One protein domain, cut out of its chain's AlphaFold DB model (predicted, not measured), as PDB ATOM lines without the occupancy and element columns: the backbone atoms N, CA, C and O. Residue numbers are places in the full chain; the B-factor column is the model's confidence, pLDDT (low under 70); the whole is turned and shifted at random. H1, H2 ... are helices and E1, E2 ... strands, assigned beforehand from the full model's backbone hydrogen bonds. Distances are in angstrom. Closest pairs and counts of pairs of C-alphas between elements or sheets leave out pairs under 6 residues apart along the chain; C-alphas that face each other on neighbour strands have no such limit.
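Overview. This is residues 214 to 310 of the 469 residues of an uncharacterized protein of Bacteroides thetaiotaomicron (UniProt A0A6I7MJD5). What shape does the model show? Two small sheets meet where their edge strands E4 and E6 come together; short H1 sits beside E2, and long H2 starts at the strongly twisted sheet E1 E5 E6 and runs away from it, residues 305 to 310 sticking out. What is it built of? Its 97 printed residues have six named strands and two named helices, in the order E1 E2 E3 E4 H1 E5 E6 H2, class mixed; the sheets, E1 E5 E6 and E2 E3 E4, are antiparallel. The whole is compact, radius of gyration of the C-alphas 13.4 A, and elongated, 45 by 23 by 21 A.

Arrangement. How do the strands pair? E1, residues 220 to 224, is the antiparallel neighbour of E5, residues 275 to 280, with N 224 and O 275 at 2.8 A; E5 and E6, residues 283 to 287, form a hairpin, with N 278 and O 286 at 2.9 A. E2, residues 229 to 232, E3, residues 235 to 238, and E4, residues 250 to 253, make a meander of two hairpins, each strand the antiparallel neighbour of the one before, with N 230 and O 237 at 2.9 A and N 236 and O 252 at 2.9 A. The closest C-alphas of E4 and E6, Leu 250 and Ile 284, are 5.9 A apart. How do the helices stand? H1, residues 259 to 262, is only just at the sheet's level, its height over the sheet E2 E3 E4 being 3.8 A; H2, residues 290 to 308, only grazes the sheet E1 E5 E6 with residues 290 to 293. In H2 every O i to N i+4 pair is within hydrogen-bond range; H1 is too short for one.

Along the chain. Where does E1 begin? C-alpha 220 is at (253.583, 163.020, 303.940). Where does H2 end? C-alpha 308 is at (291.686, 159.744, 288.921), 26.8 A from C-alpha 290; E5 is 15.9 A long from first to last C-alpha.

Size, cuts and confidence. How large is it? The two C-alphas farthest apart, those of Asn 281 and Arg 310, are 46.1 A apart, and the printed part has no cut. Which links are long? E3 to E4, 11 residues, and H1 to E5, 12 residues. Where is confidence low? Residues 214 to 215, 244, 263 to 271 and 302 to 310 have pLDDT under 70.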
ATOM      1  N   ASN A 214     257.471 175.573 299.729       61.75
ATOM      2  CA  ASN A 214     256.125 175.784 300.255       61.75
ATOM      3  C   ASN A 214     255.286 174.495 300.320       61.75
ATOM      4  O   ASN A 214     254.247 174.479 300.978       61.75
ATOM      5  N   LYS A 215     255.708 173.411 299.653       68.06
ATOM      6  CA  LYS A 215     255.050 172.093 299.698       68.06
ATOM      7  C   LYS A 215     255.674 171.138 300.718       68.06
ATOM      8  O   LYS A 215     255.197 170.013 300.860       68.06
ATOM      9  N   ILE A 216     256.723 171.558 301.427       78.25
ATOM     10  CA  ILE A 216     257.359 170.741 302.461       78.25
ATOM     11  C   ILE A 216     256.480 170.757 303.712       78.25
ATOM     12  O   ILE A 216     256.187 171.807 304.279       78.25
ATOM     13  N   SER A 217     256.092 169.576 304.182       81.38
ATOM     14  CA  SER A 217     255.289 169.406 305.390       81.38
ATOM     15  C   SER A 217     255.981 168.461 306.371       81.38
ATOM     16  O   SER A 217     256.772 167.602 305.991       81.38
ATOM     17  N   ASN A 218     255.637 168.566 307.658       84.94
ATOM     18  CA  ASN A 218     256.127 167.633 308.680       84.94
ATOM     19  C   ASN A 218     255.667 166.177 308.449       84.94
ATOM     20  O   ASN A 218     256.210 165.267 309.076       84.94
ATOM     21  N   ASN A 219     254.651 165.955 307.607       86.94
ATOM     22  CA  ASN A 219     254.016 164.660 307.378       86.94
ATOM     23  C   ASN A 219     253.620 164.492 305.909       86.94
ATOM     24  O   ASN A 219     252.896 165.327 305.370       86.94
ATOM     25  N   GLY A 220     253.981 163.363 305.306       88.44
ATOM     26  CA  GLY A 220     253.583 163.020 303.940       88.44
ATOM     27  C   GLY A 220     254.777 162.805 303.021       88.44
ATOM     28  O   GLY A 220     255.865 162.467 303.483       88.44
ATOM     29  N   LYS A 221     254.551 162.934 301.712       91.31
ATOM     30  CA  LYS A 221     255.575 162.746 300.680       91.31
ATOM     31  C   LYS A 221     255.982 164.095 300.104       91.31
ATOM     32  O   LYS A 221     255.109 164.921 299.855       91.31
ATOM     33  N   PHE A 222     257.273 164.292 299.874       85.75
ATOM     34  CA  PHE A 222     257.790 165.482 299.203       85.75
ATOM     35  C   PHE A 222     259.134 165.193 298.529       85.75
ATOM     36  O   PHE A 222     259.761 164.164 298.782       85.75
ATOM     37  N   GLU A 223     259.567 166.124 297.684       83.81
ATOM     38  CA  GLU A 223     260.857 166.077 296.999       83.81
ATOM     39  C   GLU A 223     261.935 166.774 297.832       83.81
ATOM     40  O   GLU A 223     261.843 167.965 298.139       83.81
ATOM     41  N   LEU A 224     262.957 166.022 298.229       84.06
ATOM     42  CA  LEU A 224     264.078 166.500 299.022       84.06
ATOM     43  C   LEU A 224     265.240 166.897 298.106       84.06
ATOM     44  O   LEU A 224     265.744 166.100 297.317       84.06
ATOM     45  N   SER A 225     265.714 168.131 298.269       80.94
ATOM     46  CA  SER A 225     266.955 168.589 297.643       80.94
ATOM     47  C   SER A 225     268.175 167.904 298.266       80.94
ATOM     48  O   SER A 225     268.264 167.751 299.487       80.94
ATOM     49  N   TRP A 226     269.178 167.605 297.438       80.94
ATOM     50  CA  TRP A 226     270.474 167.077 297.869       80.94
ATOM     51  C   TRP A 226     271.230 167.993 298.842       80.94
ATOM     52  O   TRP A 226     272.177 167.533 299.473       80.94
ATOM     53  N   LYS A 227     270.814 169.259 299.018       78.56
ATOM     54  CA  LYS A 227     271.357 170.175 300.045       78.56
ATOM     55  C   LYS A 227     271.094 169.735 301.472       78.56
ATOM     56  O   LYS A 227     271.826 170.114 302.375       78.56
ATOM     57  N   TYR A 228     270.082 168.899 301.658       85.56
ATOM     58  CA  TYR A 228     269.756 168.299 302.943       85.56
ATOM     59  C   TYR A 228     270.347 166.894 303.090       85.56
ATOM     60  O   TYR A 228     269.880 166.112 303.917       85.56
ATOM     61  N   VAL A 229     271.351 166.553 302.278       88.25
ATOM     62  CA  VAL A 229     272.045 165.268 302.321       88.25
ATOM     63  C   VAL A 229     273.501 165.489 302.699       88.25
ATOM     64  O   VAL A 229     274.186 166.308 302.094       88.25
ATOM     65  N   THR A 230     273.992 164.731 303.673       89.75
ATOM     66  CA  THR A 230     275.421 164.660 304.000       89.75
ATOM     67  C   THR A 230     275.972 163.313 303.561       89.75
ATOM     68  O   THR A 230     275.425 162.262 303.908       89.75
ATOM     69  N   PHE A 231     277.074 163.338 302.821       88.69
ATOM     70  CA  PHE A 231     277.762 162.145 302.344       88.69
ATOM     71  C   PHE A 231     278.794 161.675 303.373       88.69
ATOM     72  O   PHE A 231     279.505 162.472 303.978       88.69
ATOM     73  N   ALA A 232     278.908 160.370 303.574       85.38
ATOM     74  CA  ALA A 232     279.955 159.757 304.381       85.38
ATOM     75  C   ALA A 232     280.441 158.484 303.688       85.38
ATOM     76  O   ALA A 232     279.758 157.947 302.819       85.38
ATOM     77  N   ASN A 233     281.609 157.980 304.078       81.94
ATOM     78  CA  ASN A 233     282.150 156.757 303.487       81.94
ATOM     79  C   ASN A 233     281.204 155.576 303.768       81.94
ATOM     80  O   ASN A 233     281.049 155.161 304.916       81.94
ATOM     81  N   GLY A 234     280.549 155.076 302.719       83.69
ATOM     82  CA  GLY A 234     279.585 153.978 302.782       83.69
ATOM     83  C   GLY A 234     278.166 154.357 303.230       83.69
ATOM     84  O   GLY A 234     277.332 153.461 303.379       83.69
ATOM     85  N   TYR A 235     277.863 155.643 303.456       90.81
ATOM     86  CA  TYR A 235     276.550 156.093 303.944       90.81
ATOM     87  C   TYR A 235     276.123 157.458 303.381       90.81
ATOM     88  O   TYR A 235     276.945 158.267 302.945       90.81
ATOM     89  N   ILE A 236     274.825 157.742 303.457       92.38
ATOM     90  CA  ILE A 236     274.265 159.094 303.341       92.38
ATOM     91  C   ILE A 236     273.344 159.387 304.529       92.38
ATOM     92  O   ILE A 236     272.704 158.480 305.067       92.38
ATOM     93  N   TYR A 237     273.280 160.653 304.930       92.50
ATOM     94  CA  TYR A 237     272.393 161.156 305.978       92.50
ATOM     95  C   TYR A 237     271.429 162.167 305.374       92.50
ATOM     96  O   TYR A 237     271.882 163.153 304.801       92.50
ATOM     97  N   LEU A 238     270.123 161.928 305.492       92.81
ATOM     98  CA  LEU A 238     269.085 162.810 304.962       92.81
ATOM     99  C   LEU A 238     268.404 163.567 306.105       92.81
ATOM    100  O   LEU A 238     267.843 162.958 307.024       92.81
ATOM    101  N   TYR A 239     268.434 164.894 306.027       89.44
ATOM    102  CA  TYR A 239     267.862 165.807 307.008       89.44
ATOM    103  C   TYR A 239     266.532 166.364 306.517       89.44
ATOM    104  O   TYR A 239     266.333 166.612 305.329       89.44
ATOM    105  N   HIS A 240     265.598 166.581 307.440       88.50
ATOM    106  CA  HIS A 240     264.335 167.217 307.093       88.50
ATOM    107  C   HIS A 240     264.550 168.731 306.898       88.50
ATOM    108  O   HIS A 240     265.157 169.354 307.770       88.50
ATOM    109  N   PRO A 241     264.012 169.366 305.840       83.94
ATOM    110  CA  PRO A 241     264.262 170.785 305.548       83.94
ATOM    111  C   PRO A 241     263.837 171.758 306.657       83.94
ATOM    112  O   PRO A 241     264.495 172.768 306.882       83.94
ATOM    113  N   LEU A 242     262.753 171.437 307.371       82.38
ATOM    114  CA  LEU A 242     262.275 172.212 308.528       82.38
ATOM    115  C   LEU A 242     263.047 171.923 309.831       82.38
ATOM    116  O   LEU A 242     262.879 172.648 310.803       82.38
ATOM    117  N   HIS A 243     263.879 170.874 309.861       83.31
ATOM    118  CA  HIS A 243     264.591 170.394 311.056       83.31
ATOM    119  C   HIS A 243     266.030 169.986 310.706       83.31
ATOM    120  O   HIS A 243     266.461 168.862 310.969       83.31
ATOM    121  N   GLN A 244     266.770 170.901 310.074       69.19
ATOM    122  CA  GLN A 244     268.101 170.637 309.500       69.19
ATOM    123  C   GLN A 244     269.141 170.225 310.553       69.19
ATOM    124  O   GLN A 244     270.032 169.441 310.255       69.19
ATOM    125  N   ASN A 245     268.970 170.671 311.801       70.75
ATOM    126  CA  ASN A 245     269.849 170.346 312.930       70.75
ATOM    127  C   ASN A 245     269.357 169.141 313.752       70.75
ATOM    128  O   ASN A 245     269.746 168.975 314.908       70.75
ATOM    129  N   SER A 246     268.455 168.320 313.207       73.69
ATOM    130  CA  SER A 246     267.968 167.124 313.899       73.69
ATOM    131  C   SER A 246     269.125 166.177 314.227       73.69
ATOM    132  O   SER A 246     269.865 165.761 313.338       73.69
ATOM    133  N   SER A 247     269.217 165.746 315.487       74.44
ATOM    134  CA  SER A 247     270.136 164.692 315.948       74.44
ATOM    135  C   SER A 247     269.812 163.304 315.377       74.44
ATOM    136  O   SER A 247     270.553 162.348 315.600       74.44
ATOM    137  N   HIS A 248     268.694 163.174 314.656       79.75
ATOM    138  CA  HIS A 248     268.202 161.916 314.102       79.75
ATOM    139  C   HIS A 248     267.896 162.044 312.600       79.75
ATOM    140  O   HIS A 248     266.724 161.976 312.212       79.75
ATOM    141  N   PRO A 249     268.911 162.258 311.740       89.94
ATOM    142  CA  PRO A 249     268.737 162.142 310.295       89.94
ATOM    143  C   PRO A 249     268.444 160.694 309.894       89.94
ATOM    144  O   PRO A 249     268.838 159.747 310.584       89.94
ATOM    145  N   LEU A 250     267.802 160.504 308.739       92.81
ATOM    146  CA  LEU A 250     267.701 159.169 308.157       92.81
ATOM    147  C   LEU A 250     269.083 158.757 307.643       92.81
ATOM    148  O   LEU A 250     269.595 159.351 306.695       92.81
ATOM    149  N   LYS A 251     269.679 157.735 308.258       93.00
ATOM    150  CA  LYS A 251     270.924 157.118 307.795       93.00
ATOM    151  C   LYS A 251     270.605 156.013 306.792       93.00
ATOM    152  O   LYS A 251     269.875 155.082 307.123       93.00
ATOM    153  N   TYR A 252     271.200 156.078 305.606       89.38
ATOM    154  CA  TYR A 252     271.056 155.062 304.565       89.38
ATOM    155  C   TYR A 252     272.427 154.496 304.171       89.38
ATOM    156  O   TYR A 252     273.379 155.258 303.996       89.38
ATOM    157  N   LYS A 253     272.556 153.164 304.064       87.62
ATOM    158  CA  LYS A 253     273.804 152.506 303.628       87.62
ATOM    159  C   LYS A 253     273.946 152.662 302.117       87.62
ATOM    160  O   LYS A 253     273.028 152.329 301.382       87.62
ATOM    161  N   MET A 254     275.093 153.161 301.671       86.12
ATOM    162  CA  MET A 254     275.358 153.464 300.271       86.12
ATOM    163  C   MET A 254     276.853 153.286 299.990       86.12
ATOM    164  O   MET A 254     277.647 154.187 300.247       86.12
ATOM    165  N   GLU A 255     277.252 152.114 299.498       82.19
ATOM    166  CA  GLU A 255     278.662 151.675 299.474       82.19
ATOM    167  C   GLU A 255     279.578 152.580 298.643       82.19
ATOM    168  O   GLU A 255     280.734 152.788 298.999       82.19
ATOM    169  N   ASN A 256     279.043 153.174 297.578       81.25
ATOM    170  CA  ASN A 256     279.781 154.099 296.719       81.25
ATOM    171  C   ASN A 256     279.825 155.539 297.266       81.25
ATOM    172  O   ASN A 256     280.529 156.381 296.724       81.25
ATOM    173  N   SER A 257     279.094 155.851 298.336       84.50
ATOM    174  CA  SER A 257     279.122 157.186 298.935       84.50
ATOM    175  C   SER A 257     280.478 157.451 299.589       84.50
ATOM    176  O   SER A 257     280.986 156.605 300.327       84.50
ATOM    177  N   ILE A 258     281.061 158.625 299.340       82.00
ATOM    178  CA  ILE A 258     282.321 159.063 299.953       82.00
ATOM    179  C   ILE A 258     282.165 160.456 300.560       82.00
ATOM    180  O   ILE A 258     281.472 161.313 300.013       82.00
ATOM    181  N   GLY A 259     282.852 160.712 301.675       76.06
ATOM    182  CA  GLY A 259     282.762 161.998 302.379       76.06
ATOM    183  C   GLY A 259     283.249 163.198 301.557       76.06
ATOM    184  O   GLY A 259     282.763 164.310 301.747       76.06
ATOM    185  N   ALA A 260     284.149 162.973 300.593       76.38
ATOM    186  CA  ALA A 260     284.681 164.015 299.711       76.38
ATOM    187  C   ALA A 260     283.605 164.693 298.842       76.38
ATOM    188  O   ALA A 260     283.797 165.821 298.392       76.38
ATOM    189  N   PHE A 261     282.456 164.042 298.627       80.69
ATOM    190  CA  PHE A 261     281.343 164.644 297.897       80.69
ATOM    191  C   PHE A 261     280.769 165.879 298.588       80.69
ATOM    192  O   PHE A 261     280.282 166.756 297.885       80.69
ATOM    193  N   ASN A 262     280.886 166.012 299.916       75.69
ATOM    194  CA  ASN A 262     280.443 167.227 300.614       75.69
ATOM    195  C   ASN A 262     281.242 168.466 300.169       75.69
ATOM    196  O   ASN A 262     280.679 169.544 300.018       75.69
ATOM    197  N   SER A 263     282.543 168.315 299.894       68.12
ATOM    198  CA  SER A 263     283.419 169.422 299.475       68.12
ATOM    199  C   SER A 263     283.144 169.906 298.051       68.12
ATOM    200  O   SER A 263     283.457 171.041 297.715       68.12
ATOM    201  N   ILE A 264     282.564 169.043 297.213       63.94
ATOM    202  CA  ILE A 264     282.176 169.362 295.833       63.94
ATOM    203  C   ILE A 264     280.655 169.367 295.653       63.94
ATOM    204  O   ILE A 264     280.170 169.315 294.524       63.94
ATOM    205  N   GLN A 265     279.902 169.404 296.755       65.44
ATOM    206  CA  GLN A 265     278.455 169.240 296.740       65.44
ATOM    207  C   GLN A 265     277.807 170.319 295.880       65.44
ATOM    208  O   GLN A 265     277.007 169.990 295.011       65.44
ATOM    209  N   SER A 266     278.247 171.574 296.019       57.16
ATOM    210  CA  SER A 266     277.814 172.708 295.189       57.16
ATOM    211  C   SER A 266     277.807 172.396 293.689       57.16
ATOM    212  O   SER A 266     276.834 172.711 293.013       57.16
ATOM    213  N   TYR A 267     278.809 171.668 293.186       56.25
ATOM    214  CA  TYR A 267     278.946 171.351 291.762       56.25
ATOM    215  C   TYR A 267     277.905 170.370 291.217       56.25
ATOM    216  O   TYR A 267     277.738 170.293 290.001       56.25
ATOM    217  N   PHE A 268     277.246 169.565 292.055       65.06
ATOM    218  CA  PHE A 268     276.318 168.533 291.576       65.06
ATOM    219  C   PHE A 268     274.957 168.525 292.273       65.06
ATOM    220  O   PHE A 268     274.041 167.883 291.772       65.06
ATOM    221  N   ILE A 269     274.794 169.227 293.391       62.91
ATOM    222  CA  ILE A 269     273.599 169.205 294.251       62.91
ATOM    223  C   ILE A 269     272.294 169.522 293.512       62.91
ATOM    224  O   ILE A 269     271.247 168.977 293.845       62.91
ATOM    225  N   ASN A 270     272.387 170.353 292.471       55.66
ATOM    226  CA  ASN A 270     271.282 170.749 291.599       55.66
ATOM    227  C   ASN A 270     271.429 170.168 290.181       55.66
ATOM    228  O   ASN A 270     270.818 170.661 289.249       55.66
ATOM    229  N   ARG A 271     272.306 169.181 289.981       62.50
ATOM    230  CA  ARG A 271     272.446 168.418 288.724       62.50
ATOM    231  C   ARG A 271     271.923 166.990 288.873       62.50
ATOM    232  O   ARG A 271     271.962 166.217 287.915       62.50
ATOM    233  N   LEU A 272     271.525 166.623 290.088       71.00
ATOM    234  CA  LEU A 272     270.985 165.321 290.425       71.00
ATOM    235  C   LEU A 272     269.462 165.419 290.571       71.00
ATOM    236  O   LEU A 272     268.983 166.381 291.173       71.00
ATOM    237  N   PRO A 273     268.718 164.405 290.095       71.19
ATOM    238  CA  PRO A 273     267.276 164.334 290.284       71.19
ATOM    239  C   PRO A 273     266.926 164.407 291.776       71.19
ATOM    240  O   PRO A 273     267.680 163.872 292.593       71.19
ATOM    241  N   PRO A 274     265.811 165.050 292.155       73.62
ATOM    242  CA  PRO A 274     265.424 165.192 293.551       73.62
ATOM    243  C   PRO A 274     265.173 163.832 294.218       73.62
ATOM    244  O   PRO A 274     264.916 162.814 293.571       73.62
ATOM    245  N   ILE A 275     265.292 163.814 295.544       86.12
ATOM    246  CA  ILE A 275     265.093 162.607 296.338       86.12
ATOM    247  C   ILE A 275     263.651 162.593 296.833       86.12
ATOM    248  O   ILE A 275     263.302 163.314 297.769       86.12
ATOM    249  N   SER A 276     262.815 161.737 296.265       88.25
ATOM    250  CA  SER A 276     261.456 161.537 296.748       88.25
ATOM    251  C   SER A 276     261.507 160.879 298.126       88.25
ATOM    252  O   SER A 276     261.988 159.753 298.282       88.25
ATOM    253  N   VAL A 277     260.992 161.552 299.150       92.06
ATOM    254  CA  VAL A 277     261.008 161.058 300.533       92.06
ATOM    255  C   VAL A 277     259.616 161.013 301.145       92.06
ATOM    256  O   VAL A 277     258.695 161.712 300.730       92.06
ATOM    257  N   GLN A 278     259.471 160.184 302.177       92.75
ATOM    258  CA  GLN A 278     258.328 160.201 303.079       92.75
ATOM    259  C   GLN A 278     258.782 160.661 304.464       92.75
ATOM    260  O   GLN A 278     259.738 160.115 305.021       92.75
ATOM    261  N   ALA A 279     258.067 161.631 305.031       92.12
ATOM    262  CA  ALA A 279     258.297 162.144 306.371       92.12
ATOM    263  C   ALA A 279     257.109 161.906 307.303       92.12
ATOM    264  O   ALA A 279     255.948 161.848 306.884       92.12
ATOM    265  N   LYS A 280     257.425 161.780 308.591       90.75
ATOM    266  CA  LYS A 280     256.472 161.721 309.694       90.75
ATOM    267  C   LYS A 280     257.043 162.490 310.880       90.75
ATOM    268  O   LYS A 280     258.180 162.253 311.279       90.75
ATOM    269  N   ASN A 281     256.250 163.389 311.453       86.81
ATOM    270  CA  ASN A 281     256.606 164.231 312.595       86.81
ATOM    271  C   ASN A 281     257.931 164.990 312.401       86.81
ATOM    272  O   ASN A 281     258.777 165.014 313.292       86.81
ATOM    273  N   GLY A 282     258.138 165.566 311.212       84.00
ATOM    274  CA  GLY A 282     259.337 166.349 310.902       84.00
ATOM    275  C   GLY A 282     260.608 165.511 310.738       84.00
ATOM    276  O   GLY A 282     261.709 166.055 310.724       84.00
ATOM    277  N   ARG A 283     260.479 164.184 310.613       88.19
ATOM    278  CA  ARG A 283     261.588 163.266 310.342       88.19
ATOM    279  C   ARG A 283     261.352 162.529 309.043       88.19
ATOM    280  O   ARG A 283     260.254 162.039 308.797       88.19
ATOM    281  N   ILE A 284     262.398 162.410 308.237       92.31
ATOM    282  CA  ILE A 284     262.376 161.549 307.059       92.31
ATOM    283  C   ILE A 284     262.444 160.100 307.542       92.31
ATOM    284  O   ILE A 284     263.326 159.743 308.318       92.31
ATOM    285  N   ILE A 285     261.497 159.274 307.102       91.12
ATOM    286  CA  ILE A 285     261.402 157.861 307.493       91.12
ATOM    287  C   ILE A 285     261.745 156.911 306.346       91.12
ATOM    288  O   ILE A 285     262.102 155.763 306.596       91.12
ATOM    289  N   LYS A 286     261.627 157.365 305.092       92.00
ATOM    290  CA  LYS A 286     261.854 156.523 303.915       92.00
ATOM    291  C   LYS A 286     262.251 157.350 302.694       92.00
ATOM    292  O   LYS A 286     261.712 158.434 302.485       92.00
ATOM    293  N   VAL A 287     263.135 156.786 301.874       92.38
ATOM    294  CA  VAL A 287     263.425 157.237 300.504       92.38
ATOM    295  C   VAL A 287     262.604 156.382 299.539       92.38
ATOM    296  O   VAL A 287     262.596 155.156 299.652       92.38
ATOM    297  N   LEU A 288     261.858 157.021 298.644       88.12
ATOM    298  CA  LEU A 288     260.912 156.374 297.733       88.12
ATOM    299  C   LEU A 288     261.556 155.993 296.396       88.12
ATOM    300  O   LEU A 288     261.144 155.001 295.810       88.12
ATOM    301  N   ASN A 289     262.571 156.738 295.952       84.12
ATOM    302  CA  ASN A 289     263.295 156.538 294.693       84.12
ATOM    303  C   ASN A 289     264.761 156.129 294.927       84.12
ATOM    304  O   ASN A 289     265.685 156.690 294.346       84.12
ATOM    305  N   ILE A 290     265.001 155.178 295.835       86.88
ATOM    306  CA  ILE A 290     266.368 154.885 296.289       86.88
ATOM    307  C   ILE A 290     267.302 154.379 295.179       86.88
ATOM    308  O   ILE A 290     268.486 154.697 295.199       86.88
ATOM    309  N   GLU A 291     266.774 153.645 294.200       77.31
ATOM    310  CA  GLU A 291     267.548 153.140 293.060       77.31
ATOM    311  C   GLU A 291     268.141 154.291 292.229       77.31
ATOM    312  O   GLU A 291     269.312 154.246 291.852       77.31
ATOM    313  N   ASP A 292     267.380 155.376 292.037       73.94
ATOM    314  CA  ASP A 292     267.850 156.579 291.341       73.94
ATOM    315  C   ASP A 292     268.952 157.287 292.137       73.94
ATOM    316  O   ASP A 292     269.977 157.691 291.583       73.94
ATOM    317  N   VAL A 293     268.773 157.395 293.457       81.94
ATOM    318  CA  VAL A 293     269.766 157.975 294.377       81.94
ATOM    319  C   VAL A 293     271.069 157.179 294.333       81.94
ATOM    320  O   VAL A 293     272.156 157.761 294.252       81.94
ATOM    321  N   GLU A 294     270.978 155.850 294.361       81.50
ATOM    322  CA  GLU A 294     272.135 154.966 294.285       81.50
ATOM    323  C   GLU A 294     272.847 155.095 292.938       81.50
ATOM    324  O   GLU A 294     274.067 155.271 292.901       81.50
ATOM    325  N   PHE A 295     272.100 155.110 291.834       74.56
ATOM    326  CA  PHE A 295     272.648 155.316 290.499       74.56
ATOM    327  C   PHE A 295     273.373 156.665 290.365       74.56
ATOM    328  O   PHE A 295     274.462 156.747 289.783       74.56
ATOM    329  N   CYS A 296     272.820 157.732 290.944       79.38
ATOM    330  CA  CYS A 296     273.463 159.042 291.007       79.38
ATOM    331  C   CYS A 296     274.799 158.989 291.753       79.38
ATOM    332  O   CYS A 296     275.810 159.484 291.248       79.38
ATOM    333  N   ILE A 297     274.836 158.343 292.919       84.00
ATOM    334  CA  ILE A 297     276.051 158.203 293.730       84.00
ATOM    335  C   ILE A 297     277.082 157.312 293.028       84.00
ATOM    336  O   ILE A 297     278.269 157.641 293.016       84.00
ATOM    337  N   GLN A 298     276.655 156.241 292.359       79.19
ATOM    338  CA  GLN A 298     277.518 155.421 291.510       79.19
ATOM    339  C   GLN A 298     278.132 156.245 290.374       79.19
ATOM    340  O   GLN A 298     279.339 156.169 290.152       79.19
ATOM    341  N   LYS A 299     277.350 157.095 289.695       76.88
ATOM    342  CA  LYS A 299     277.859 157.991 288.645       76.88
ATOM    343  C   LYS A 299     278.819 159.047 289.175       76.88
ATOM    344  O   LYS A 299     279.835 159.302 288.529       76.88
ATOM    345  N   LEU A 300     278.535 159.651 290.328       77.50
ATOM    346  CA  LEU A 300     279.459 160.580 290.986       77.50
ATOM    347  C   LEU A 300     280.777 159.889 291.325       77.50
ATOM    348  O   LEU A 300     281.849 160.415 291.041       77.50
ATOM    349  N   THR A 301     280.695 158.670 291.845       78.19
ATOM    350  CA  THR A 301     281.855 157.845 292.192       78.19
ATOM    351  C   THR A 301     282.636 157.436 290.961       78.19
ATOM    352  O   THR A 301     283.856 157.525 290.960       78.19
ATOM    353  N   ALA A 302     281.956 157.043 289.887       69.12
ATOM    354  CA  ALA A 302     282.580 156.740 288.612       69.12
ATOM    355  C   ALA A 302     283.244 157.986 288.020       69.12
ATOM    356  O   ALA A 302     284.362 157.882 287.551       69.12
ATOM    357  N   LYS A 303     282.630 159.176 288.091       63.88
ATOM    358  CA  LYS A 303     283.259 160.441 287.665       63.88
ATOM    359  C   LYS A 303     284.457 160.816 288.538       63.88
ATOM    360  O   LYS A 303     285.454 161.287 288.004       63.88
ATOM    361  N   TYR A 304     284.387 160.587 289.845       64.44
ATOM    362  CA  TYR A 304     285.494 160.803 290.778       64.44
ATOM    363  C   TYR A 304     286.658 159.839 290.499       64.44
ATOM    364  O   TYR A 304     287.785 160.271 290.271       64.44
ATOM    365  N   LYS A 305     286.371 158.537 290.383       63.53
ATOM    366  CA  LYS A 305     287.338 157.499 289.998       63.53
ATOM    367  C   LYS A 305     287.881 157.725 288.586       63.53
ATOM    368  O   LYS A 305     289.069 157.565 288.372       63.53
ATOM    369  N   ASN A 306     287.056 158.175 287.642       44.78
ATOM    370  CA  ASN A 306     287.469 158.501 286.276       44.78
ATOM    371  C   ASN A 306     288.219 159.827 286.175       44.78
ATOM    372  O   ASN A 306     288.958 159.996 285.221       44.78
ATOM    373  N   ARG A 307     288.081 160.766 287.118       45.06
ATOM    374  CA  ARG A 307     289.008 161.904 287.235       45.06
ATOM    375  C   ARG A 307     290.385 161.437 287.701       45.06
ATOM    376  O   ARG A 307     291.371 161.956 287.198       45.06
ATOM    377  N   ASN A 308     290.437 160.405 288.541       41.03
ATOM    378  CA  ASN A 308     291.686 159.744 288.921       41.03
ATOM    379  C   ASN A 308     292.210 158.769 287.838       41.03
ATOM    380  O   ASN A 308     293.405 158.517 287.795       41.03
ATOM    381  N   ASN A 309     291.344 158.274 286.938       33.31
ATOM    382  CA  ASN A 309     291.702 157.415 285.793       33.31
ATOM    383  C   ASN A 309     291.751 158.160 284.446       33.31
ATOM    384  O   ASN A 309     291.974 157.534 283.407       33.31
ATOM    385  N   ARG A 310     291.526 159.482 284.409       27.66
ATOM    386  CA  ARG A 310     291.879 160.280 283.231       27.66
ATOM    387  C   ARG A 310     293.387 160.111 283.087       27.66
ATOM    388  O   ARG A 310     294.072 160.198 284.107       27.66
TER     389      ARG A 310